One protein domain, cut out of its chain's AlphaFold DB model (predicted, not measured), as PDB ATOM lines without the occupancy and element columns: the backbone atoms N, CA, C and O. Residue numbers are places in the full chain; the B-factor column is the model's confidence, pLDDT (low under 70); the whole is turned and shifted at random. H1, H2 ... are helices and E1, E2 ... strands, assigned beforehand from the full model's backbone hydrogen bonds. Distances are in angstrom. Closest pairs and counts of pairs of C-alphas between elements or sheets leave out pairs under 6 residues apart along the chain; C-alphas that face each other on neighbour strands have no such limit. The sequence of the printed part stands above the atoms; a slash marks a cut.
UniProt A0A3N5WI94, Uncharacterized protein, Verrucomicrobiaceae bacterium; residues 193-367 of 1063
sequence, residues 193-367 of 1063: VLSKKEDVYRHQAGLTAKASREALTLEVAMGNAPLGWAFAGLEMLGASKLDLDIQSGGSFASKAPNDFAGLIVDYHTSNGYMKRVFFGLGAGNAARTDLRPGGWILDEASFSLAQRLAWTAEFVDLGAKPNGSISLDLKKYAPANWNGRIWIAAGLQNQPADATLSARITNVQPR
ATOM      1  N   VAL A 193      -5.209 -39.512   0.271       89.62
ATOM      2  CA  VAL A 193      -4.601 -39.092   1.543       89.62
ATOM      3  C   VAL A 193      -3.880 -37.763   1.327       89.62
ATOM      4  O   VAL A 193      -2.867 -37.707   0.632       89.62
ATOM      5  N   LEU A 194      -4.407 -36.690   1.912       83.38
ATOM      6  CA  LEU A 194      -3.897 -35.329   1.737       83.38
ATOM      7  C   LEU A 194      -2.694 -35.063   2.642       83.38
ATOM      8  O   LEU A 194      -1.651 -34.580   2.196       83.38
ATOM      9  N   SER A 195      -2.833 -35.401   3.923       88.38
ATOM     10  CA  SER A 195      -1.843 -35.088   4.945       88.38
ATOM     11  C   SER A 195      -1.765 -36.162   6.038       88.38
ATOM     12  O   SER A 195      -2.572 -37.094   6.079       88.38
ATOM     13  N   LYS A 196      -0.735 -36.079   6.890       93.00
ATOM     14  CA  LYS A 196      -0.587 -36.906   8.096       93.00
ATOM     15  C   LYS A 196      -0.064 -36.049   9.244       93.00
ATOM     16  O   LYS A 196       0.718 -35.136   8.981       93.00
ATOM     17  N   LYS A 197      -0.432 -36.365  10.486       91.94
ATOM     18  CA  LYS A 197       0.123 -35.704  11.679       91.94
ATOM     19  C   LYS A 197       0.215 -36.673  12.853       91.94
ATOM     20  O   LYS A 197      -0.573 -37.611  12.975       91.94
ATOM     21  N   GLU A 198       1.222 -36.443  13.680       93.44
ATOM     22  CA  GLU A 198       1.591 -37.259  14.833       93.44
ATOM     23  C   GLU A 198       1.724 -36.309  16.025       93.44
ATOM     24  O   GLU A 198       2.411 -35.290  15.931       93.44
ATOM     25  N   ASP A 199       1.041 -36.608  17.125       91.94
ATOM     26  CA  ASP A 199       1.072 -35.795  18.336       91.94
ATOM     27  C   ASP A 199       1.249 -36.668  19.570       91.94
ATOM     28  O   ASP A 199       0.588 -37.692  19.742       91.94
ATOM     29  N   VAL A 200       2.156 -36.246  20.439       92.88
ATOM     30  CA  VAL A 200       2.437 -36.895  21.714       92.88
ATOM     31  C   VAL A 200       2.586 -35.828  22.782       92.88
ATOM     32  O   VAL A 200       3.116 -34.741  22.535       92.88
ATOM     33  N   TYR A 201       2.183 -36.154  24.004       91.19
ATOM     34  CA  TYR A 201       2.398 -35.268  25.136       91.19
ATOM     35  C   TYR A 201       3.895 -35.156  25.463       91.19
ATOM     36  O   TYR A 201       4.455 -35.959  26.206       91.19
ATOM     37  N   ARG A 202       4.549 -34.126  24.912       87.50
ATOM     38  CA  ARG A 202       6.017 -33.944  24.916       87.50
ATOM     39  C   ARG A 202       6.670 -33.937  26.304       87.50
ATOM     40  O   ARG A 202       7.882 -34.091  26.404       87.50
ATOM     41  N   HIS A 203       5.892 -33.753  27.368       87.69
ATOM     42  CA  HIS A 203       6.377 -33.748  28.750       87.69
ATOM     43  C   HIS A 203       6.477 -35.145  29.381       87.69
ATOM     44  O   HIS A 203       6.901 -35.254  30.530       87.69
ATOM     45  N   GLN A 204       6.090 -36.203  28.666       87.62
ATOM     46  CA  GLN A 204       6.173 -37.585  29.131       87.62
ATOM     47  C   GLN A 204       6.952 -38.431  28.124       87.62
ATOM     48  O   GLN A 204       6.609 -38.509  26.944       87.62
ATOM     49  N   ALA A 205       8.024 -39.061  28.595       89.31
ATOM     50  CA  ALA A 205       8.842 -39.931  27.763       89.31
ATOM     51  C   ALA A 205       8.151 -41.286  27.533       89.31
ATOM     52  O   ALA A 205       7.459 -41.805  28.408       89.31
ATOM     53  N   GLY A 206       8.389 -41.887  26.365       90.31
ATOM     54  CA  GLY A 206       7.901 -43.228  26.020       90.31
ATOM     55  C   GLY A 206       6.574 -43.262  25.258       90.31
ATOM     56  O   GLY A 206       6.250 -44.302  24.695       90.31
ATOM     57  N   LEU A 207       5.856 -42.139  25.170       95.75
ATOM     58  CA  LEU A 207       4.713 -41.998  24.268       95.75
ATOM     59  C   LEU A 207       5.184 -42.079  22.813       95.75
ATOM     60  O   LEU A 207       6.174 -41.446  22.441       95.75
ATOM     61  N   THR A 208       4.465 -42.827  21.976       97.00
ATOM     62  CA  THR A 208       4.754 -42.898  20.535       97.00
ATOM     63  C   THR A 208       3.484 -42.708  19.725       97.00
ATOM     64  O   THR A 208       2.428 -43.202  20.114       97.00
ATOM     65  N   ALA A 209       3.603 -42.001  18.604       96.75
ATOM     66  CA  ALA A 209       2.570 -41.850  17.592       96.75
ATOM     67  C   ALA A 209       3.234 -41.938  16.214       96.75
ATOM     68  O   ALA A 209       4.268 -41.306  15.997       96.75
ATOM     69  N   LYS A 210       2.682 -42.740  15.305       97.38
ATOM     70  CA  LYS A 210       3.184 -42.911  13.937       97.38
ATOM     71  C   LYS A 210       2.020 -43.024  12.967       97.38
ATOM     72  O   LYS A 210       1.122 -43.836  13.176       97.38
ATOM     73  N   ALA A 211       2.063 -42.258  11.884       95.94
ATOM     74  CA  ALA A 211       1.127 -42.388  10.773       95.94
ATOM     75  C   ALA A 211       1.890 -42.694   9.474       95.94
ATOM     76  O   ALA A 211       2.911 -42.065   9.184       95.94
ATOM     77  N   SER A 212       1.408 -43.631   8.658       96.12
ATOM     78  CA  SER A 212       1.955 -43.898   7.317       96.12
ATOM     79  C   SER A 212       0.886 -43.677   6.258       96.12
ATOM     80  O   SER A 212      -0.186 -44.278   6.322       96.12
ATOM     81  N   ARG A 213       1.188 -42.827   5.267       92.19
ATOM     82  CA  ARG A 213       0.290 -42.589   4.127       92.19
ATOM     83  C   ARG A 213       0.289 -43.786   3.179       92.19
ATOM     84  O   ARG A 213      -0.741 -44.116   2.612       92.19
ATOM     85  N   GLU A 214       1.434 -44.444   3.043       90.38
ATOM     86  CA  GLU A 214       1.670 -45.550   2.117       90.38
ATOM     87  C   GLU A 214       1.057 -46.851   2.640       90.38
ATOM     88  O   GLU A 214       0.414 -47.585   1.895       90.38
ATOM     89  N   ALA A 215       1.234 -47.132   3.933       93.38
ATOM     90  CA  ALA A 215       0.683 -48.329   4.563       93.38
ATOM     91  C   ALA A 215      -0.759 -48.138   5.063       93.38
ATOM     92  O   ALA A 215      -1.403 -49.125   5.430       93.38
ATOM     93  N   LEU A 216      -1.245 -46.889   5.092       96.00
ATOM     94  CA  LEU A 216      -2.514 -46.480   5.698       96.00
ATOM     95  C   LEU A 216      -2.657 -46.973   7.148       96.00
ATOM     96  O   LEU A 216      -3.698 -47.500   7.549       96.00
ATOM     97  N   THR A 217      -1.582 -46.832   7.927       97.44
ATOM     98  CA  THR A 217      -1.510 -47.263   9.329       97.44
ATOM     99  C   THR A 217      -1.414 -46.082  10.285       97.44
ATOM    100  O   THR A 217      -0.783 -45.065   9.987       97.44
ATOM    101  N   LEU A 218      -2.035 -46.249  11.451       97.75
ATOM    102  CA  LEU A 218      -2.030 -45.334  12.587       97.75
ATOM    103  C   LEU A 218      -1.623 -46.133  13.826       97.75
ATOM    104  O   LEU A 218      -2.353 -47.033  14.230       97.75
ATOM    105  N   GLU A 219      -0.482 -45.826  14.428       98.06
ATOM    106  CA  GLU A 219       0.046 -46.547  15.591       98.06
ATOM    107  C   GLU A 219       0.294 -45.579  16.740       98.06
ATOM    108  O   GLU A 219       0.953 -44.553  16.562       98.06
ATOM    109  N   VAL A 220      -0.204 -45.913  17.926       97.75
ATOM    110  CA  VAL A 220      -0.002 -45.137  19.150       97.75
ATOM    111  C   VAL A 220       0.283 -46.054  20.341       97.75
ATOM    112  O   VAL A 220      -0.241 -47.168  20.427       97.75
ATOM    113  N   ALA A 221       1.109 -45.594  21.279       97.44
ATOM    114  CA  ALA A 221       1.408 -46.317  22.517       97.44
ATOM    115  C   ALA A 221       1.635 -45.364  23.693       97.44
ATOM    116  O   ALA A 221       2.267 -44.316  23.520       97.44
ATOM    117  N   MET A 222       1.178 -45.765  24.885       96.06
ATOM    118  CA  MET A 222       1.443 -45.044  26.138       96.06
ATOM    119  C   MET A 222       2.878 -45.264  26.660       96.06
ATOM    120  O   MET A 222       3.449 -44.404  27.335       96.06
ATOM    121  N   GLY A 223       3.495 -46.401  26.328       92.38
ATOM    122  CA  GLY A 223       4.878 -46.715  26.687       92.38
ATOM    123  C   GLY A 223       5.073 -46.901  28.191       92.38
ATOM    124  O   GLY A 223       4.573 -47.849  28.769       92.38
ATOM    125  N   ASN A 224       5.836 -46.021  28.842       90.31
ATOM    126  CA  ASN A 224       5.999 -46.041  30.305       90.31
ATOM    127  C   ASN A 224       5.241 -44.891  30.991       90.31
ATOM    128  O   ASN A 224       5.381 -44.701  32.200       90.31
ATOM    129  N   ALA A 225       4.474 -44.097  30.235       87.44
ATOM    130  CA  ALA A 225       3.811 -42.907  30.744       87.44
ATOM    131  C   ALA A 225       2.432 -43.256  31.337       87.44
ATOM    132  O   ALA A 225       1.571 -43.758  30.616       87.44
ATOM    133  N   PRO A 226       2.172 -42.966  32.627       78.50
ATOM    134  CA  PRO A 226       0.868 -43.218  33.245       78.50
ATOM    135  C   PRO A 226      -0.182 -42.139  32.919       78.50
ATOM    136  O   PRO A 226      -1.353 -42.306  33.246       78.50
ATOM    137  N   LEU A 227       0.236 -41.012  32.330       90.25
ATOM    138  CA  LEU A 227      -0.593 -39.857  31.974       90.25
ATOM    139  C   LEU A 227      -0.079 -39.234  30.673       90.25
ATOM    140  O   LEU A 227       1.112 -39.309  30.376       90.25
ATOM    141  N   GLY A 228      -0.962 -38.567  29.934       92.94
ATOM    142  CA  GLY A 228      -0.632 -37.913  28.666       92.94
ATOM    143  C   GLY A 228      -1.481 -38.437  27.516       92.94
ATOM    144  O   GLY A 228      -2.513 -39.070  27.737       92.94
ATOM    145  N   TRP A 229      -1.054 -38.149  26.289       94.44
ATOM    146  CA  TRP A 229      -1.747 -38.580  25.082       94.44
ATOM    147  C   TRP A 229      -0.788 -38.913  23.944       94.44
ATOM    148  O   TRP A 229       0.315 -38.370  23.869       94.44
ATOM    149  N   ALA A 230      -1.248 -39.777  23.049       95.19
ATOM    150  CA  ALA A 230      -0.629 -40.073  21.769       95.19
ATOM    151  C   ALA A 230      -1.728 -40.189  20.703       95.19
ATOM    152  O   ALA A 230      -2.651 -40.990  20.858       95.19
ATOM    153  N   PHE A 231      -1.627 -39.397  19.635       95.25
ATOM    154  CA  PHE A 231      -2.544 -39.397  18.496       95.25
ATOM    155  C   PHE A 231      -1.768 -39.481  17.184       95.25
ATOM    156  O   PHE A 231      -0.835 -38.716  16.947       95.25
ATOM    157  N   ALA A 232      -2.185 -40.382  16.301       95.88
ATOM    158  CA  ALA A 232      -1.683 -40.477  14.935       95.88
ATOM    159  C   ALA A 232      -2.866 -40.354  13.980       95.88
ATOM    160  O   ALA A 232      -3.850 -41.075  14.145       95.88
ATOM    161  N   GLY A 233      -2.786 -39.455  12.995       95.38
ATOM    162  CA  GLY A 233      -3.894 -39.183  12.086       95.38
ATOM    163  C   GLY A 233      -3.508 -39.019  10.622       95.38
ATOM    164  O   GLY A 233      -2.395 -38.605  10.289       95.38
ATOM    165  N   LEU A 234      -4.471 -39.341   9.761       95.00
ATOM    166  CA  LEU A 234      -4.448 -39.138   8.320       95.00
ATOM    167  C   LEU A 234      -5.619 -38.250   7.915       95.00
ATOM    168  O   LEU A 234      -6.754 -38.431   8.358       95.00
ATOM    169  N   GLU A 235      -5.349 -37.336   7.002       94.56
ATOM    170  CA  GLU A 235      -6.381 -36.558   6.349       94.56
ATOM    171  C   GLU A 235      -6.744 -37.189   5.013       94.56
ATOM    172  O   GLU A 235      -5.867 -37.459   4.191       94.56
ATOM    173  N   MET A 236      -8.034 -37.409   4.779       93.94
ATOM    174  CA  MET A 236      -8.520 -38.109   3.594       93.94
ATOM    175  C   MET A 236      -9.623 -37.323   2.894       93.94
ATOM    176  O   MET A 236     -10.476 -36.717   3.540       93.94
ATOM    177  N   LEU A 237      -9.641 -37.384   1.564       89.25
ATOM    178  CA  LEU A 237     -10.700 -36.854   0.710       89.25
ATOM    179  C   LEU A 237     -11.326 -37.986  -0.102       89.25
ATOM    180  O   LEU A 237     -10.618 -38.796  -0.696       89.25
ATOM    181  N   GLY A 238     -12.655 -38.017  -0.170       85.25
ATOM    182  CA  GLY A 238     -13.368 -38.934  -1.058       85.25
ATOM    183  C   GLY A 238     -13.762 -40.269  -0.437       85.25
ATOM    184  O   GLY A 238     -14.364 -41.073  -1.132       85.25
ATOM    185  N   ALA A 239     -13.495 -40.525   0.845       90.94
ATOM    186  CA  ALA A 239     -13.957 -41.745   1.509       90.94
ATOM    187  C   ALA A 239     -15.433 -41.616   1.925       90.94
ATOM    188  O   ALA A 239     -15.796 -40.643   2.581       90.94
ATOM    189  N   SER A 240     -16.288 -42.591   1.595       90.94
ATOM    190  CA  SER A 240     -17.630 -42.724   2.201       90.94
ATOM    191  C   SER A 240     -17.684 -43.774   3.298       90.94
ATOM    192  O   SER A 240     -18.552 -43.710   4.166       90.94
ATOM    193  N   LYS A 241     -16.778 -44.750   3.250       95.38
ATOM    194  CA  LYS A 241     -16.712 -45.842   4.213       95.38
ATOM    195  C   LYS A 241     -15.273 -46.329   4.358       95.38
ATOM    196  O   LYS A 241     -14.546 -46.379   3.365       95.38
ATOM    197  N   LEU A 242     -14.891 -46.681   5.581       96.19
ATOM    198  CA  LEU A 242     -13.575 -47.217   5.923       96.19
ATOM    199  C   LEU A 242     -13.731 -48.578   6.581       96.19
ATOM    200  O   LEU A 242     -14.462 -48.693   7.561       96.19
ATOM    201  N   ASP A 243     -13.017 -49.579   6.083       96.38
ATOM    202  CA  ASP A 243     -12.808 -50.823   6.815       96.38
ATOM    203  C   ASP A 243     -11.406 -50.771   7.433       96.38
ATOM    204  O   ASP A 243     -10.433 -50.413   6.761       96.38
ATOM    205  N   LEU A 244     -11.316 -51.047   8.733       96.69
ATOM    206  CA  LEU A 244     -10.085 -50.944   9.507       96.69
ATOM    207  C   LEU A 244      -9.826 -52.232  10.271       96.69
ATOM    208  O   LEU A 244     -10.706 -52.713  10.980       96.69
ATOM    209  N   ASP A 245      -8.595 -52.720  10.211       96.69
ATOM    210  CA  ASP A 245      -8.106 -53.745  11.121       96.69
ATOM    211  C   ASP A 245      -7.479 -53.074  12.341       96.69
ATOM    212  O   ASP A 245      -6.537 -52.286  12.230       96.69
ATOM    213  N   ILE A 246      -8.033 -53.387  13.506       96.44
ATOM    214  CA  ILE A 246      -7.646 -52.825  14.792       96.44
ATOM    215  C   ILE A 246      -6.885 -53.879  15.578       96.44
ATOM    216  O   ILE A 246      -7.355 -55.010  15.741       96.44
ATOM    217  N   GLN A 247      -5.726 -53.485  16.092       96.12
ATOM    218  CA  GLN A 247      -4.961 -54.252  17.059       96.12
ATOM    219  C   GLN A 247      -4.747 -53.411  18.308       96.12
ATOM    220  O   GLN A 247      -4.318 -52.262  18.214       96.12
ATOM    221  N   SER A 248      -5.010 -53.977  19.478       94.31
ATOM    222  CA  SER A 248      -4.671 -53.339  20.746       94.31
ATOM    223  C   SER A 248      -3.905 -54.277  21.660       94.31
ATOM    224  O   SER A 248      -4.112 -55.495  21.671       94.31
ATOM    225  N   GLY A 249      -2.995 -53.680  22.418       93.19
ATOM    226  CA  GLY A 249      -2.264 -54.306  23.507       93.19
ATOM    227  C   GLY A 249      -2.576 -53.611  24.828       93.19
ATOM    228  O   GLY A 249      -2.940 -52.436  24.849       93.19
ATOM    229  N   GLY A 250      -2.428 -54.352  25.926       90.25
ATOM    230  CA  GLY A 250      -2.731 -53.870  27.270       90.25
ATOM    231  C   GLY A 250      -4.230 -53.827  27.577       90.25
ATOM    232  O   GLY A 250      -5.065 -54.339  26.829       90.25
ATOM    233  N   SER A 251      -4.571 -53.243  28.725       88.31
ATOM    234  CA  SER A 251      -5.966 -53.020  29.123       88.31
ATOM    235  C   SER A 251      -6.358 -51.564  28.898       88.31
ATOM    236  O   SER A 251      -5.610 -50.654  29.247       88.31
ATOM    237  N   PHE A 252      -7.543 -51.338  28.336       91.81
ATOM    238  CA  PHE A 252      -8.130 -50.006  28.241       91.81
ATOM    239  C   PHE A 252      -9.052 -49.774  29.435       91.81
ATOM    240  O   PHE A 252      -9.862 -50.633  29.784       91.81
ATOM    241  N   ALA A 253      -8.916 -48.619  30.081       84.38
ATOM    242  CA  ALA A 253      -9.736 -48.247  31.222       84.38
ATOM    243  C   ALA A 253     -10.127 -46.770  31.132       84.38
ATOM    244  O   ALA A 253      -9.283 -45.903  30.910       84.38
ATOM    245  N   SER A 254     -11.409 -46.481  31.348       85.12
ATOM    246  CA  SER A 254     -11.887 -45.114  31.560       85.12
ATOM    247  C   SER A 254     -12.097 -44.893  33.055       85.12
ATOM    248  O   SER A 254     -12.968 -45.513  33.665       85.12
ATOM    249  N   LYS A 255     -11.260 -44.051  33.664       87.44
ATOM    250  CA  LYS A 255     -11.334 -43.658  35.081       87.44
ATOM    251  C   LYS A 255     -11.730 -42.192  35.239       87.44
ATOM    252  O   LYS A 255     -12.335 -41.829  36.244       87.44
ATOM    253  N   ALA A 256     -11.410 -41.362  34.252       89.56
ATOM    254  CA  ALA A 256     -11.767 -39.957  34.181       89.56
ATOM    255  C   ALA A 256     -12.504 -39.629  32.868       89.56
ATOM    256  O   ALA A 256     -12.336 -40.328  31.865       89.56
ATOM    257  N   PRO A 257     -13.291 -38.535  32.828       88.44
ATOM    258  CA  PRO A 257     -14.047 -38.150  31.635       88.44
ATOM    259  C   PRO A 257     -13.206 -37.955  30.362       88.44
ATOM    260  O   PRO A 257     -13.718 -38.133  29.265       88.44
ATOM    261  N   ASN A 258     -11.920 -37.608  30.488       89.50
ATOM    262  CA  ASN A 258     -11.029 -37.382  29.342       89.50
ATOM    263  C   ASN A 258     -10.133 -38.583  29.000       89.50
ATOM    264  O   ASN A 258      -9.299 -38.475  28.101       89.50
ATOM    265  N   ASP A 259     -10.305 -39.722  29.671       93.44
ATOM    266  CA  ASP A 259      -9.607 -40.950  29.304       93.44
ATOM    267  C   ASP A 259     -10.178 -41.476  27.986       93.44
ATOM    268  O   ASP A 259     -11.399 -41.529  27.803       93.44
ATOM    269  N   PHE A 260      -9.299 -41.833  27.054       94.56
ATOM    270  CA  PHE A 260      -9.707 -42.262  25.721       94.56
ATOM    271  C   PHE A 260      -8.783 -43.342  25.159       94.56
ATOM    272  O   PHE A 260      -7.564 -43.224  25.236       94.56
ATOM    273  N   ALA A 261      -9.370 -44.364  24.550       95.12
ATOM    274  CA  ALA A 261      -8.728 -45.311  23.654       95.12
ATOM    275  C   ALA A 261      -9.693 -45.591  22.502       95.12
ATOM    276  O   ALA A 261     -10.798 -46.096  22.725       95.12
ATOM    277  N   GLY A 262      -9.311 -45.243  21.276       95.62
ATOM    278  CA  GLY A 262     -10.199 -45.427  20.134       95.62
ATOM    279  C   GLY A 262      -9.802 -44.656  18.888       95.62
ATOM    280  O   GLY A 262      -8.663 -44.209  18.743       95.62
ATOM    281  N   LEU A 263     -10.773 -44.502  17.988       96.00
ATOM    282  CA  LEU A 263     -10.631 -43.710  16.770       96.00
ATOM    283  C   LEU A 263     -11.365 -42.377  16.888       96.00
ATOM    284  O   LEU A 263     -12.406 -42.279  17.529       96.00
ATOM    285  N   ILE A 264     -10.848 -41.353  16.225       95.38
ATOM    286  CA  ILE A 264     -11.480 -40.041  16.111       95.38
ATOM    287  C   ILE A 264     -11.674 -39.749  14.631       95.38
ATOM    288  O   ILE A 264     -10.737 -39.913  13.852       95.38
ATOM    289  N   VAL A 265     -12.876 -39.316  14.251       95.38
ATOM    290  CA  VAL A 265     -13.146 -38.791  12.910       95.38
ATOM    291  C   VAL A 265     -13.633 -37.351  13.016       95.38
ATOM    292  O   VAL A 265     -14.698 -37.100  13.579       95.38
ATOM    293  N   ASP A 266     -12.872 -36.417  12.452       93.62
ATOM    294  CA  ASP A 266     -13.280 -35.026  12.275       93.62
ATOM    295  C   ASP A 266     -13.768 -34.800  10.841       93.62
ATOM    296  O   ASP A 266     -13.069 -35.092   9.872       93.62
ATOM    297  N   TYR A 267     -14.973 -34.257  10.693       92.75
ATOM    298  CA  TYR A 267     -15.616 -34.007   9.407       92.75
ATOM    299  C   TYR A 267     -15.406 -32.564   8.967       92.75
ATOM    300  O   TYR A 267     -15.738 -31.621   9.694       92.75
ATOM    301  N   HIS A 268     -14.891 -32.401   7.751       88.88
ATOM    302  CA  HIS A 268     -14.659 -31.104   7.136       88.88
ATOM    303  C   HIS A 268     -15.882 -30.651   6.318       88.88
ATOM    304  O   HIS A 268     -16.589 -31.433   5.683       88.88
ATOM    305  N   THR A 269     -16.138 -29.352   6.321       82.38
ATOM    306  CA  THR A 269     -17.237 -28.679   5.614       82.38
ATOM    307  C   THR A 269     -16.675 -27.458   4.879       82.38
ATOM    308  O   THR A 269     -15.474 -27.196   4.942       82.38
ATOM    309  N   SER A 270     -17.501 -26.662   4.206       69.50
ATOM    310  CA  SER A 270     -17.065 -25.360   3.667       69.50
ATOM    311  C   SER A 270     -16.538 -24.392   4.746       69.50
ATOM    312  O   SER A 270     -15.774 -23.481   4.432       69.50
ATOM    313  N   ASN A 271     -16.880 -24.615   6.021       66.19
ATOM    314  CA  ASN A 271     -16.470 -23.788   7.162       66.19
ATOM    315  C   ASN A 271     -15.274 -24.356   7.954       66.19
ATOM    316  O   ASN A 271     -14.971 -23.872   9.048       66.19
ATOM    317  N   GLY A 272     -14.583 -25.358   7.404       80.62
ATOM    318  CA  GLY A 272     -13.511 -26.098   8.076       80.62
ATOM    319  C   GLY A 272     -14.027 -27.373   8.743       80.62
ATOM    320  O   GLY A 272     -15.112 -27.864   8.412       80.62
ATOM    321  N   TYR A 273     -13.258 -27.930   9.678       85.56
ATOM    322  CA  TYR A 273     -13.739 -29.013  10.535       85.56
ATOM    323  C   TYR A 273     -14.854 -28.490  11.443       85.56
ATOM    324  O   TYR A 273     -14.689 -27.440  12.060       85.56
ATOM    325  N   MET A 274     -15.987 -29.192  11.501       82.31
ATOM    326  CA  MET A 274     -17.174 -28.724  12.246       82.31
ATOM    327  C   MET A 274     -17.829 -29.799  13.120       82.31
ATOM    328  O   MET A 274     -18.636 -29.473  13.992       82.31
ATOM    329  N   LYS A 275     -17.524 -31.078  12.882       90.31
ATOM    330  CA  LYS A 275     -18.076 -32.189  13.661       90.31
ATOM    331  C   LYS A 275     -16.999 -33.211  13.981       90.31
ATOM    332  O   LYS A 275     -16.276 -33.622  13.077       90.31
ATOM    333  N   ARG A 276     -16.965 -33.675  15.227       92.44
ATOM    334  CA  ARG A 276     -16.133 -34.796  15.675       92.44
ATOM    335  C   ARG A 276     -16.965 -35.976  16.117       92.44
ATOM    336  O   ARG A 276     -17.978 -35.813  16.788       92.44
ATOM    337  N   VAL A 277     -16.480 -37.167  15.805       94.31
ATOM    338  CA  VAL A 277     -17.041 -38.415  16.306       94.31
ATOM    339  C   VAL A 277     -15.931 -39.223  16.959       94.31
ATOM    340  O   VAL A 277     -14.924 -39.540  16.324       94.31
ATOM    341  N   PHE A 278     -16.109 -39.524  18.240       94.00
ATOM    342  CA  PHE A 278     -15.229 -40.390  19.013       94.00
ATOM    343  C   PHE A 278     -15.765 -41.817  18.961       94.00
ATOM    344  O   PHE A 278     -16.871 -42.075  19.424       94.00
ATOM    345  N   PHE A 279     -14.975 -42.743  18.436       94.44
ATOM    346  CA  PHE A 279     -15.276 -44.167  18.392       94.44
ATOM    347  C   PHE A 279     -14.462 -44.889  19.469       94.44
ATOM    348  O   PHE A 279     -13.315 -45.275  19.234       94.44
ATOM    349  N   GLY A 280     -15.028 -45.018  20.669       92.94
ATOM    350  CA  GLY A 280     -14.350 -45.627  21.816       92.94
ATOM    351  C   GLY A 280     -14.209 -47.145  21.676       92.94
ATOM    352  O   GLY A 280     -15.132 -47.812  21.217       92.94
ATOM    353  N   LEU A 281     -13.071 -47.697  22.097       92.38
ATOM    354  CA  LEU A 281     -12.787 -49.139  22.124       92.38
ATOM    355  C   LEU A 281     -12.815 -49.683  23.562       92.38
ATOM    356  O   LEU A 281     -11.911 -50.389  23.993       92.38
ATOM    357  N   GLY A 282     -13.835 -49.319  24.343       86.12
ATOM    358  CA  GLY A 282     -13.957 -49.729  25.750       86.12
ATOM    359  C   GLY A 282     -13.275 -48.809  26.773       86.12
ATOM    360  O   GLY A 282     -13.455 -49.006  27.972       86.12
ATOM    361  N   ALA A 283     -12.563 -47.765  26.335       84.12
ATOM    362  CA  ALA A 283     -12.187 -46.641  27.193       84.12
ATOM    363  C   ALA A 283     -12.558 -45.317  26.531       84.12
ATOM    364  O   ALA A 283     -11.781 -44.719  25.801       84.12
ATOM    365  N   GLY A 284     -13.766 -44.843  26.791       81.12
ATOM    366  CA  GLY A 284     -14.183 -43.501  26.421       81.12
ATOM    367  C   GLY A 284     -15.431 -43.122  27.199       81.12
ATOM    368  O   GLY A 284     -16.166 -43.990  27.668       81.12
ATOM    369  N   ASN A 285     -15.637 -41.824  27.385       81.81
ATOM    370  CA  ASN A 285     -16.712 -41.310  28.216       81.81
ATOM    371  C   ASN A 285     -17.496 -40.249  27.441       81.81
ATOM    372  O   ASN A 285     -16.907 -39.306  26.913       81.81
ATOM    373  N   ALA A 286     -18.823 -40.373  27.399       84.56
ATOM    374  CA  ALA A 286     -19.691 -39.369  26.783       84.56
ATOM    375  C   ALA A 286     -19.596 -37.997  27.482       84.56
ATOM    376  O   ALA A 286     -19.871 -36.974  26.865       84.56
ATOM    377  N   ALA A 287     -19.149 -37.960  28.743       85.06
ATOM    378  CA  ALA A 287     -18.869 -36.741  29.499       85.06
ATOM    379  C   ALA A 287     -17.482 -36.129  29.204       85.06
ATOM    380  O   ALA A 287     -17.027 -35.257  29.950       85.06
ATOM    381  N   ARG A 288     -16.779 -36.586  28.156       85.81
ATOM    382  CA  ARG A 288     -15.511 -35.993  27.717       85.81
ATOM    383  C   ARG A 288     -15.682 -34.493  27.491       85.81
ATOM    384  O   ARG A 288     -16.608 -34.049  26.823       85.81
ATOM    385  N   THR A 289     -14.756 -33.711  28.037       81.56
ATOM    386  CA  THR A 289     -14.780 -32.238  27.950       81.56
ATOM    387  C   THR A 289     -13.844 -31.706  26.872       81.56
ATOM    388  O   THR A 289     -14.042 -30.608  26.354       81.56
ATOM    389  N   ASP A 290     -12.846 -32.497  26.480       77.38
ATOM    390  CA  ASP A 290     -11.952 -32.167  25.377       77.38
ATOM    391  C   ASP A 290     -12.565 -32.567  24.025       77.38
ATOM    392  O   ASP A 290     -12.284 -33.630  23.464       77.38
ATOM    393  N   LEU A 291     -13.474 -31.718  23.541       75.62
ATOM    394  CA  LEU A 291     -14.255 -31.938  22.319       75.62
ATOM    395  C   LEU A 291     -13.625 -31.323  21.063       75.62
ATOM    396  O   LEU A 291     -14.068 -31.621  19.955       75.62
ATOM    397  N   ARG A 292     -12.610 -30.467  21.220       65.19
ATOM    398  CA  ARG A 292     -11.999 -29.710  20.120       65.19
ATOM    399  C   ARG A 292     -10.966 -30.568  19.389       65.19
ATOM    400  O   ARG A 292     -10.260 -31.341  20.039       65.19
ATOM    401  N   PRO A 293     -10.791 -30.409  18.070       66.31
ATOM    402  CA  PRO A 293      -9.583 -30.886  17.435       66.31
ATOM    403  C   PRO A 293      -8.441 -30.063  18.008       66.31
ATOM    404  O   PRO A 293      -8.445 -28.835  17.933       66.31
ATOM    405  N   GLY A 294      -7.540 -30.735  18.729       63.03
ATOM    406  CA  GLY A 294      -6.417 -30.063  19.370       63.03
ATOM    407  C   GLY A 294      -5.522 -29.391  18.325       63.03
ATOM    408  O   GLY A 294      -5.693 -29.593  17.120       63.03
ATOM    409  N   GLY A 295      -4.504 -28.653  18.779       62.41
ATOM    410  CA  GLY A 295      -3.490 -28.039  17.896       62.41
ATOM    411  C   GLY A 295      -2.720 -29.040  17.012       62.41
ATOM    412  O   GLY A 295      -1.897 -28.674  16.176       62.41
ATOM    413  N   TRP A 296      -3.004 -30.333  17.163       65.31
ATOM    414  CA  TRP A 296      -2.495 -31.396  16.319       65.31
ATOM    415  C   TRP A 296      -3.257 -31.593  14.994       65.31
ATOM    416  O   TRP A 296      -2.781 -32.368  14.179       65.31
ATOM    417  N   ILE A 297      -4.376 -30.902  14.730       67.00
ATOM    418  CA  ILE A 297      -5.035 -30.880  13.397       67.00
ATOM    419  C   ILE A 297      -4.937 -29.494  12.759       67.00
ATOM    420  O   ILE A 297      -4.623 -29.381  11.580       67.00
ATOM    421  N   LEU A 298      -5.160 -28.439  13.542       61.75
ATOM    422  CA  LEU A 298      -5.071 -27.055  13.089       61.75
ATOM    423  C   LEU A 298      -3.747 -26.477  13.578       61.75
ATOM    424  O   LEU A 298      -3.503 -26.464  14.785       61.75
ATOM    425  N   ASP A 299      -2.886 -26.048  12.658       52.22
ATOM    426  CA  ASP A 299      -1.649 -25.350  13.000       52.22
ATOM    427  C   ASP A 299      -2.004 -24.003  13.647       52.22
ATOM    428  O   ASP A 299      -2.356 -23.054  12.962       52.22
ATOM    429  N   GLU A 300      -2.012 -23.991  14.984       43.47
ATOM    430  CA  GLU A 300      -2.044 -22.874  15.951       43.47
ATOM    431  C   GLU A 300      -3.075 -21.729  15.792       43.47
ATOM    432  O   GLU A 300      -3.279 -20.974  16.742       43.47
ATOM    433  N   ALA A 301      -3.817 -21.612  14.690       44.06
ATOM    434  CA  ALA A 301      -4.851 -20.599  14.532       44.06
ATOM    435  C   ALA A 301      -6.101 -20.980  15.339       44.06
ATOM    436  O   ALA A 301      -6.793 -21.967  15.074       44.06
ATOM    437  N   SER A 302      -6.384 -20.174  16.357       49.34
ATOM    438  CA  SER A 302      -7.523 -20.310  17.252       49.34
ATOM    439  C   SER A 302      -8.831 -20.403  16.457       49.34
ATOM    440  O   SER A 302      -9.131 -19.529  15.646       49.34
ATOM    441  N   PHE A 303      -9.664 -21.413  16.736       53.34
ATOM    442  CA  PHE A 303     -11.064 -21.411  16.296       53.34
ATOM    443  C   PHE A 303     -11.708 -20.058  16.607       53.34
ATOM    444  O   PHE A 303     -11.697 -19.643  17.776       53.34
ATOM    445  N   SER A 304     -12.321 -19.426  15.603       53.72
ATOM    446  CA  SER A 304     -13.194 -18.274  15.836       53.72
ATOM    447  C   SER A 304     -14.316 -18.668  16.803       53.72
ATOM    448  O   SER A 304     -14.747 -19.824  16.831       53.72
ATOM    449  N   LEU A 305     -14.811 -17.723  17.607       45.38
ATOM    450  CA  LEU A 305     -15.894 -17.984  18.562       45.38
ATOM    451  C   LEU A 305     -17.116 -18.629  17.880       45.38
ATOM    452  O   LEU A 305     -17.686 -19.573  18.417       45.38
ATOM    453  N   ALA A 306     -17.447 -18.195  16.662       48.25
ATOM    454  CA  ALA A 306     -18.516 -18.778  15.855       48.25
ATOM    455  C   ALA A 306     -18.274 -20.261  15.525       48.25
ATOM    456  O   ALA A 306     -19.178 -21.079  15.681       48.25
ATOM    457  N   GLN A 307     -17.053 -20.641  15.139       57.38
ATOM    458  CA  GLN A 307     -16.734 -22.050  14.893       57.38
ATOM    459  C   GLN A 307     -16.718 -22.875  16.188       57.38
ATOM    460  O   GLN A 307     -17.097 -24.040  16.154       57.38
ATOM    461  N   ARG A 308     -16.343 -22.287  17.338       59.19
ATOM    462  CA  ARG A 308     -16.445 -22.968  18.646       59.19
ATOM    463  C   ARG A 308     -17.898 -23.242  19.033       59.19
ATOM    464  O   ARG A 308     -18.182 -24.313  19.553       59.19
ATOM    465  N   LEU A 309     -18.797 -22.287  18.783       47.41
ATOM    466  CA  LEU A 309     -20.226 -22.398  19.100       47.41
ATOM    467  C   LEU A 309     -20.975 -23.350  18.156       47.41
ATOM    468  O   LEU A 309     -21.937 -23.985  18.571       47.41
ATOM    469  N   ALA A 310     -20.532 -23.465  16.904       53.94
ATOM    470  CA  ALA A 310     -21.129 -24.351  15.905       53.94
ATOM    471  C   ALA A 310     -20.524 -25.771  15.889       53.94
ATOM    472  O   ALA A 310     -20.973 -26.623  15.119       53.94
ATOM    473  N   TRP A 311     -19.501 -26.033  16.707       72.56
ATOM    474  CA  TRP A 311     -18.837 -27.330  16.769       72.56
ATOM    475  C   TRP A 311     -19.698 -28.360  17.500       72.56
ATOM    476  O   TRP A 311     -20.117 -28.143  18.636       72.56
ATOM    477  N   THR A 312     -19.905 -29.519  16.880       79.00
ATOM    478  CA  THR A 312     -20.626 -30.637  17.505       79.00
ATOM    479  C   THR A 312     -19.702 -31.830  17.706       79.00
ATOM    480  O   THR A 312     -18.842 -32.125  16.874       79.00
ATOM    481  N   ALA A 313     -19.873 -32.534  18.822       83.12
ATOM    482  CA  ALA A 313     -19.155 -33.766  19.100       83.12
ATOM    483  C   ALA A 313     -20.141 -34.881  19.446       83.12
ATOM    484  O   ALA A 313     -21.120 -34.664  20.155       83.12
ATOM    485  N   GLU A 314     -19.863 -36.072  18.938       89.75
ATOM    486  CA  GLU A 314     -20.647 -37.280  19.165       89.75
ATOM    487  C   GLU A 314     -19.722 -38.378  19.696       89.75
ATOM    488  O   GLU A 314     -18.568 -38.486  19.275       89.75
ATOM    489  N   PHE A 315     -20.212 -39.190  20.630       89.31
ATOM    490  CA  PHE A 315     -19.485 -40.346  21.147       89.31
ATOM    491  C   PHE A 315     -20.226 -41.629  20.773       89.31
ATOM    492  O   PHE A 315     -21.420 -41.765  21.031       89.31
ATOM    493  N   VAL A 316     -19.498 -42.571  20.186       90.62
ATOM    494  CA  VAL A 316     -19.980 -43.882  19.758       90.62
ATOM    495  C   VAL A 316     -19.091 -44.932  20.414       90.62
ATOM    496  O   VAL A 316     -17.906 -45.033  20.107       90.62
ATOM    497  N   ASP A 317     -19.649 -45.729  21.320       88.56
ATOM    498  CA  ASP A 317     -18.918 -46.859  21.892       88.56
ATOM    499  C   ASP A 317     -18.953 -48.043  20.917       88.56
ATOM    500  O   ASP A 317     -20.021 -48.569  20.598       88.56
ATOM    501  N   LEU A 318     -17.788 -48.462  20.424       86.12
ATOM    502  CA  LEU A 318     -17.649 -49.677  19.615       86.12
ATOM    503  C   LEU A 318     -17.518 -50.940  20.486       86.12
ATOM    504  O   LEU A 318     -17.519 -52.059  19.957       86.12
ATOM    505  N   GLY A 319     -17.436 -50.766  21.809       78.81
ATOM    506  CA  GLY A 319     -17.198 -51.807  22.796       78.81
ATOM    507  C   GLY A 319     -15.726 -52.216  22.882       78.81
ATOM    508  O   GLY A 319     -14.912 -51.928  22.003       78.81
ATOM    509  N   ALA A 320     -15.375 -52.938  23.950       68.56
ATOM    510  CA  ALA A 320     -14.048 -53.521  24.137       68.56
ATOM    511  C   ALA A 320     -13.831 -54.696  23.167       68.56
ATOM    512  O   ALA A 320     -13.981 -55.865  23.523       68.56
ATOM    513  N   LYS A 321     -13.509 -54.388  21.910       67.19
ATOM    514  CA  LYS A 321     -13.045 -55.362  20.917       67.19
ATOM    515  C   LYS A 321     -11.554 -55.139  20.699       67.19
ATOM    516  O   LYS A 321     -11.190 -54.402  19.787       67.19
ATOM    517  N   PRO A 322     -10.686 -55.736  21.536       61.47
ATOM    518  CA  PRO A 322      -9.273 -55.401  21.521       61.47
ATOM    519  C   PRO A 322      -8.587 -55.765  20.200       61.47
ATOM    520  O   PRO A 322      -7.578 -55.164  19.865       61.47
ATOM    521  N   ASN A 323      -9.126 -56.698  19.414       83.50
ATOM    522  CA  ASN A 323      -8.564 -57.058  18.117       83.50
ATOM    523  C   ASN A 323      -9.684 -57.443  17.146       83.50
ATOM    524  O   ASN A 323     -10.539 -58.263  17.489       83.50
ATOM    525  N   GLY A 324      -9.688 -56.872  15.941       90.12
ATOM    526  CA  GLY A 324     -10.659 -57.231  14.909       90.12
ATOM    527  C   GLY A 324     -10.834 -56.186  13.814       90.12
ATOM    528  O   GLY A 324     -10.255 -55.106  13.866       90.12
ATOM    529  N   SER A 325     -11.663 -56.527  12.828       92.75
ATOM    530  CA  SER A 325     -12.017 -55.623  11.736       92.75
ATOM    531  C   SER A 325     -13.276 -54.830  12.089       92.75
ATOM    532  O   SER A 325     -14.274 -55.400  12.547       92.75
ATOM    533  N   ILE A 326     -13.234 -53.516  11.895       94.69
ATOM    534  CA  ILE A 326     -14.371 -52.613  12.069       94.69
ATOM    535  C   ILE A 326     -14.665 -51.893  10.762       94.69
ATOM    536  O   ILE A 326     -13.787 -51.676   9.935       94.69
ATOM    537  N   SER A 327     -15.917 -51.491  10.600       94.94
ATOM    538  CA  SER A 327     -16.384 -50.820   9.399       94.94
ATOM    539  C   SER A 327     -17.092 -49.528   9.791       94.94
ATOM    540  O   SER A 327     -18.093 -49.553  10.509       94.94
ATOM    541  N   LEU A 328     -16.541 -48.395   9.363       95.31
ATOM    542  CA  LEU A 328     -17.046 -47.056   9.641       95.31
ATOM    543  C   LEU A 328     -17.756 -46.512   8.404       95.31
ATOM    544  O   LEU A 328     -17.115 -46.133   7.425       95.31
ATOM    545  N   ASP A 329     -19.086 -46.446   8.459       95.56
ATOM    546  CA  ASP A 329     -19.883 -45.679   7.500       95.56
ATOM    547  C   ASP A 329     -19.783 -44.190   7.853       95.56
ATOM    548  O   ASP A 329     -20.405 -43.719   8.806       95.56
ATOM    549  N   LEU A 330     -18.965 -43.451   7.102       95.12
ATOM    550  CA  LEU A 330     -18.699 -42.040   7.373       95.12
ATOM    551  C   LEU A 330     -19.933 -41.181   7.097       95.12
ATOM    552  O   LEU A 330     -20.179 -40.202   7.797       95.12
ATOM    553  N   LYS A 331     -20.756 -41.564   6.113       91.31
ATOM    554  CA  LYS A 331     -21.964 -40.811   5.761       91.31
ATOM    555  C   LYS A 331     -22.983 -40.831   6.897       91.31
ATOM    556  O   LYS A 331     -23.674 -39.838   7.095       91.31
ATOM    557  N   LYS A 332     -23.045 -41.928   7.658       94.31
ATOM    558  CA  LYS A 332     -23.944 -42.065   8.812       94.31
ATOM    559  C   LYS A 332     -23.702 -40.998   9.886       94.31
ATOM    560  O   LYS A 332     -24.664 -40.544  10.496       94.31
ATOM    561  N   TYR A 333     -22.446 -40.619  10.127       93.44
ATOM    562  CA  TYR A 333     -22.097 -39.684  11.203       93.44
ATOM    563  C   TYR A 333     -21.704 -38.293  10.705       93.44
ATOM    564  O   TYR A 333     -21.579 -37.368  11.508       93.44
ATOM    565  N   ALA A 334     -21.521 -38.128   9.399       90.62
ATOM    566  CA  ALA A 334     -21.214 -36.853   8.782       90.62
ATOM    567  C   ALA A 334     -22.296 -35.792   9.066       90.62
ATOM    568  O   ALA A 334     -23.487 -36.108   9.077       90.62
ATOM    569  N   PRO A 335     -21.917 -34.516   9.265       87.38
ATOM    570  CA  PRO A 335     -22.885 -33.427   9.241       87.38
ATOM    571  C   PRO A 335     -23.491 -33.290   7.833       87.38
ATOM    572  O   PRO A 335     -22.874 -33.686   6.842       87.38
ATOM    573  N   ALA A 336     -24.684 -32.693   7.731       81.25
ATOM    574  CA  ALA A 336     -25.397 -32.559   6.456       81.25
ATOM    575  C   ALA A 336     -24.543 -31.881   5.367       81.25
ATOM    576  O   ALA A 336     -24.555 -32.306   4.218       81.25
ATOM    577  N   ASN A 337     -23.734 -30.890   5.743       75.50
ATOM    578  CA  ASN A 337     -22.834 -30.126   4.874       75.50
ATOM    579  C   ASN A 337     -21.414 -30.725   4.741       75.50
ATOM    580  O   ASN A 337     -20.453 -30.003   4.455       75.50
ATOM    581  N   TRP A 338     -21.245 -32.028   4.975       88.44
ATOM    582  CA  TRP A 338     -19.953 -32.697   4.835       88.44
ATOM    583  C   TRP A 338     -19.463 -32.734   3.387       88.44
ATOM    584  O   TRP A 338     -20.075 -33.317   2.482       88.44
ATOM    585  N   ASN A 339     -18.272 -32.187   3.182       77.06
ATOM    586  CA  ASN A 339     -17.701 -32.001   1.857       77.06
ATOM    587  C   ASN A 339     -16.928 -33.234   1.333       77.06
ATOM    588  O   ASN A 339     -16.355 -33.186   0.248       77.06
ATOM    589  N   GLY A 340     -16.924 -34.344   2.085       86.81
ATOM    590  CA  GLY A 340     -16.209 -35.577   1.741       86.81
ATOM    591  C   GLY A 340     -14.753 -35.628   2.215       86.81
ATOM    592  O   GLY A 340     -14.095 -36.643   1.990       86.81
ATOM    593  N   ARG A 341     -14.253 -34.570   2.870       90.62
ATOM    594  CA  ARG A 341     -12.949 -34.545   3.543       90.62
ATOM    595  C   ARG A 341     -13.125 -34.883   5.021       90.62
ATOM    596  O   ARG A 341     -14.067 -34.419   5.671       90.62
ATOM    597  N   ILE A 342     -12.245 -35.727   5.539       94.81
ATOM    598  CA  ILE A 342     -12.207 -36.136   6.943       94.81
ATOM    599  C   ILE A 342     -10.775 -36.109   7.462       94.81
ATOM    600  O   ILE A 342      -9.819 -36.226   6.698       94.81
ATOM    601  N   TRP A 343     -10.639 -36.000   8.772       95.00
ATOM    602  CA  TRP A 343      -9.442 -36.391   9.496       95.00
ATOM    603  C   TRP A 343      -9.771 -37.655  10.280       95.00
ATOM    604  O   TRP A 343     -10.718 -37.637  11.059       95.00
ATOM    605  N   ILE A 344      -9.030 -38.743  10.081       96.19
ATOM    606  CA  ILE A 344      -9.162 -39.956  10.892       96.19
ATOM    607  C   ILE A 344      -7.903 -40.161  11.722       96.19
ATOM    608  O   ILE A 344      -6.795 -40.084  11.199       96.19
ATOM    609  N   ALA A 345      -8.065 -40.439  13.011       95.94
ATOM    610  CA  ALA A 345      -6.953 -40.668  13.920       95.94
ATOM    611  C   ALA A 345      -7.185 -41.850  14.857       95.94
ATOM    612  O   ALA A 345      -8.314 -42.108  15.262       95.94
ATOM    613  N   ALA A 346      -6.100 -42.517  15.245       96.56
ATOM    614  CA  ALA A 346      -6.051 -43.414  16.393       96.56
ATOM    615  C   ALA A 346      -5.492 -42.644  17.592       96.56
ATOM    616  O   ALA A 346      -4.565 -41.846  17.436       96.56
ATOM    617  N   GLY A 347      -6.068 -42.860  18.773       95.25
ATOM    618  CA  GLY A 347      -5.746 -42.079  19.960       95.25
ATOM    619  C   GLY A 347      -5.744 -42.876  21.252       95.25
ATOM    620  O   GLY A 347      -6.666 -43.653  21.501       95.25
ATOM    621  N   LEU A 348      -4.742 -42.615  22.092       95.44
ATOM    622  CA  LEU A 348      -4.689 -43.019  23.496       95.44
ATOM    623  C   LEU A 348      -4.515 -41.777  24.371       95.44
ATOM    624  O   LEU A 348      -3.690 -40.913  24.076       95.44
ATOM    625  N   GLN A 349      -5.270 -41.696  25.460       94.75
ATOM    626  CA  GLN A 349      -5.158 -40.649  26.468       94.75
ATOM    627  C   GLN A 349      -5.393 -41.229  27.860       94.75
ATOM    628  O   GLN A 349      -6.428 -41.857  28.112       94.75
ATOM    629  N   ASN A 350      -4.427 -40.993  28.754       94.75
ATOM    630  CA  ASN A 350      -4.417 -41.457  30.146       94.75
ATOM    631  C   ASN A 350      -4.710 -42.963  30.303       94.75
ATOM    632  O   ASN A 350      -5.393 -43.384  31.234       94.75
ATOM    633  N   GLN A 351      -4.220 -43.776  29.367       94.88
ATOM    634  CA  GLN A 351      -4.348 -45.231  29.429       94.88
ATOM    635  C   GLN A 351      -3.166 -45.858  30.194       94.88
ATOM    636  O   GLN A 351      -2.148 -45.187  30.390       94.88
ATOM    637  N   PRO A 352      -3.281 -47.119  30.656       94.00
ATOM    638  CA  PRO A 352      -2.162 -47.849  31.250       94.00
ATOM    639  C   PRO A 352      -0.912 -47.834  30.365       94.00
ATOM    640  O   PRO A 352      -1.007 -47.753  29.145       94.00
ATOM    641  N   ALA A 353       0.263 -47.918  30.986       93.44
ATOM    642  CA  ALA A 353       1.555 -47.816  30.309       93.44
ATOM    643  C   ALA A 353       1.686 -48.809  29.128       93.44
ATOM    644  O   ALA A 353       2.065 -48.438  28.021       93.44
ATOM    645  N   ASP A 354       1.253 -50.052  29.325       92.88
ATOM    646  CA  ASP A 354       1.283 -51.110  28.313       92.88
ATOM    647  C   ASP A 354       0.223 -50.965  27.204       92.88
ATOM    648  O   ASP A 354       0.187 -51.791  26.290       92.88
ATOM    649  N   ALA A 355      -0.622 -49.929  27.252       95.38
ATOM    650  CA  ALA A 355      -1.647 -49.689  26.249       95.38
ATOM    651  C   ALA A 355      -1.024 -49.318  24.896       95.38
ATOM    652  O   ALA A 355      -0.297 -48.325  24.762       95.38
ATOM    653  N   THR A 356      -1.377 -50.091  23.874       96.88
ATOM    654  CA  THR A 356      -1.050 -49.820  22.473       96.88
ATOM    655  C   THR A 356      -2.303 -49.918  21.616       96.88
ATOM    656  O   THR A 356      -3.222 -50.681  21.914       96.88
ATOM    657  N   LEU A 357      -2.350 -49.132  20.544       97.25
ATOM    658  CA  LEU A 357      -3.415 -49.182  19.553       97.25
ATOM    659  C   LEU A 357      -2.810 -48.994  18.163       97.25
ATOM    660  O   LEU A 357      -2.124 -48.010  17.900       97.25
ATOM    661  N   SER A 358      -3.087 -49.941  17.276       97.50
ATOM    662  CA  SER A 358      -2.784 -49.866  15.854       97.50
ATOM    663  C   SER A 358      -4.078 -49.993  15.063       97.50
ATOM    664  O   SER A 358      -4.892 -50.880  15.323       97.50
ATOM    665  N   ALA A 359      -4.279 -49.092  14.110       97.38
ATOM    666  CA  ALA A 359      -5.381 -49.132  13.167       97.38
ATOM    667  C   ALA A 359      -4.819 -49.096  11.749       97.38
ATOM    668  O   ALA A 359      -4.134 -48.148  11.364       97.38
ATOM    669  N   ARG A 360      -5.123 -50.126  10.963       97.56
ATOM    670  CA  ARG A 360      -4.777 -50.192   9.546       97.56
ATOM    671  C   ARG A 360      -6.038 -50.080   8.720       97.56
ATOM    672  O   ARG A 360      -6.920 -50.921   8.840       97.56
ATOM    673  N   ILE A 361      -6.108 -49.084   7.850       97.25
ATOM    674  CA  ILE A 361      -7.205 -48.972   6.892       97.25
ATOM    675  C   ILE A 361      -6.969 -50.030   5.808       97.25
ATOM    676  O   ILE A 361      -5.988 -49.966   5.068       97.25
ATOM    677  N   THR A 362      -7.833 -51.040   5.751       96.12
ATOM    678  CA  THR A 362      -7.702 -52.180   4.830       96.12
ATOM    679  C   THR A 362      -8.504 -51.997   3.555       96.12
ATOM    680  O   THR A 362      -8.146 -52.558   2.520       96.12
ATOM    681  N   ASN A 363      -9.562 -51.190   3.609       94.88
ATOM    682  CA  ASN A 363     -10.362 -50.833   2.451       94.88
ATOM    683  C   ASN A 363     -10.953 -49.431   2.620       94.88
ATOM    684  O   ASN A 363     -11.429 -49.059   3.695       94.88
ATOM    685  N   VAL A 364     -10.954 -48.663   1.533       90.88
ATOM    686  CA  VAL A 364     -11.569 -47.337   1.476       90.88
ATOM    687  C   VAL A 364     -12.581 -47.354   0.349       90.88
ATOM    688  O   VAL A 364     -12.211 -47.402  -0.823       90.88
ATOM    689  N   GLN A 365     -13.867 -47.316   0.686       89.69
ATOM    690  CA  GLN A 365     -14.888 -47.205  -0.348       89.69
ATOM    691  C   GLN A 365     -15.007 -45.735  -0.759       89.69
ATOM    692  O   GLN A 365     -15.283 -44.889   0.110       89.69
ATOM    693  N   PRO A 366     -14.809 -45.409  -2.048       81.25
ATOM    694  CA  PRO A 366     -14.962 -44.049  -2.522       81.25
ATOM    695  C   PRO A 366     -16.422 -43.627  -2.392       81.25
ATOM    696  O   PRO A 366     -17.346 -44.375  -2.721       81.25
ATOM    697  N   ARG A 367     -16.632 -42.389  -1.952       72.62
ATOM    698  CA  ARG A 367     -17.918 -41.716  -2.062       72.62
ATOM    699  C   ARG A 367     -18.217 -41.648  -3.548       72.62
ATOM    700  O   ARG A 367     -17.510 -40.969  -4.285       72.62
TER     701      ARG A 367
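What this domain is: This is residues 193 to 367 of the 1063 residues of an uncharacterized protein of Verrucomicrobiaceae bacterium (UniProt A0A3N5WI94). The domain is a sandwich of two twisted sheets, six strands facing five, set close together at the side of E1 to E4 and opening like a wedge toward E7, E8 and E9. H2 sits near the open side and grazes both sheets, while the long stretch of residues 284 to 304 and the small H1 loop over the six-stranded sheet on the side away from the other sheet. The printed part has 175 residues with eleven named strands and two named helices, in the order E1 E2 E3 E4 E5 E6 E7 H1 E8 E9 H2 E10 E11, and its class is mostly strand. The larger sheet runs E1, E4, E10, E6, E7, E8 and is mixed; the smaller runs E2, E3, E11, E5, E9 and is antiparallel throughout. The whole is compact, with a radius of gyration of the C-alphas of 14.9 A, and spans 41 by 36 by 27 A.

Where its parts are: In the larger sheet, E1 is residues 193 to 200, 21.5 A long, beginning at C-alpha 193 at (-4.601, -39.092, 1.543). E4 is residues 229 to 237, 26.0 A; E10 is residues 341 to 349, 25.0 A; E6 is residues 260 to 269, 25.4 A, and bends by 57 degrees at residue 263. E7, residues 272 to 283, is the longest strand by residues, 28.1 A, and ends at C-alpha 283 at (-12.187, -46.641, 27.193); E8 is residues 312 to 317, 16.9 A. In the smaller sheet, E2 is residues 208 to 212 and E3 residues 217 to 221, each 13.5 A. E11, residues 356 to 366, is 29.2 A, bends by 50 degrees at residue 363 and ends at C-alpha 366 at (-14.962, -44.049, -2.522). E5 is residues 239 to 249, 27.9 A, and E9 is residues 323 to 329, 19.2 A. H1 is residues 305 to 309, 6.2 A, and H2 is residues 330 to 333, 5.6 A.

How they stand to each other: In the larger sheet E1 and E8 are the edge strands. E1 is antiparallel to E4, with N 199 and O 231 at 2.8 A, within hydrogen-bond range. E4 and E10 are antiparallel, with N 234 and O 344 at 2.8 A; E10 and E6 are antiparallel, with N 264 and O 345 at 2.8 A. E6 and E7 form a hairpin, with N 267 and O 275 at 2.8 A. E7 and E8 are parallel, their directions 22 degrees apart, with N 316 and O 278 at 2.8 A; E7, H1 and E8 make a strand-helix-strand unit, two parallel neighbour strands with a helix between, and its crossover is right-handed. In the smaller sheet E2 and E3 form a hairpin, with N 210 and O 219 at 2.8 A. E3 and E11 are antiparallel, with N 218 and O 359 at 2.8 A, as are E11 and E5, with N 247 and O 358 at 2.8 A, and E5 and E9, with N 244 and O 326 at 2.8 A. The parts of the sheets that face each other are 8.8 A apart, centre to centre. Across this sandwich, two sheets face to face, the closest C-alphas of E2 and E4 are those of Ala 209 and Ala 232, 5.2 A apart. E8 and E9 are apart. H1 only grazes the larger sheet, with residues 307 to 309. In H1 every O i to N i+4 pair is within hydrogen-bond range; H2 is too short for such a pair.

The domain as a whole: The C-alphas of Asn 224 and Ala 336 are the two farthest apart, at 41.7 A. The printed part has no cut. The link from E7 to H1, 21 residues, is long. Mean pLDDT of the printed part is 86.5; residues 270 to 271, 292 to 310 and 320 to 322 are under 70.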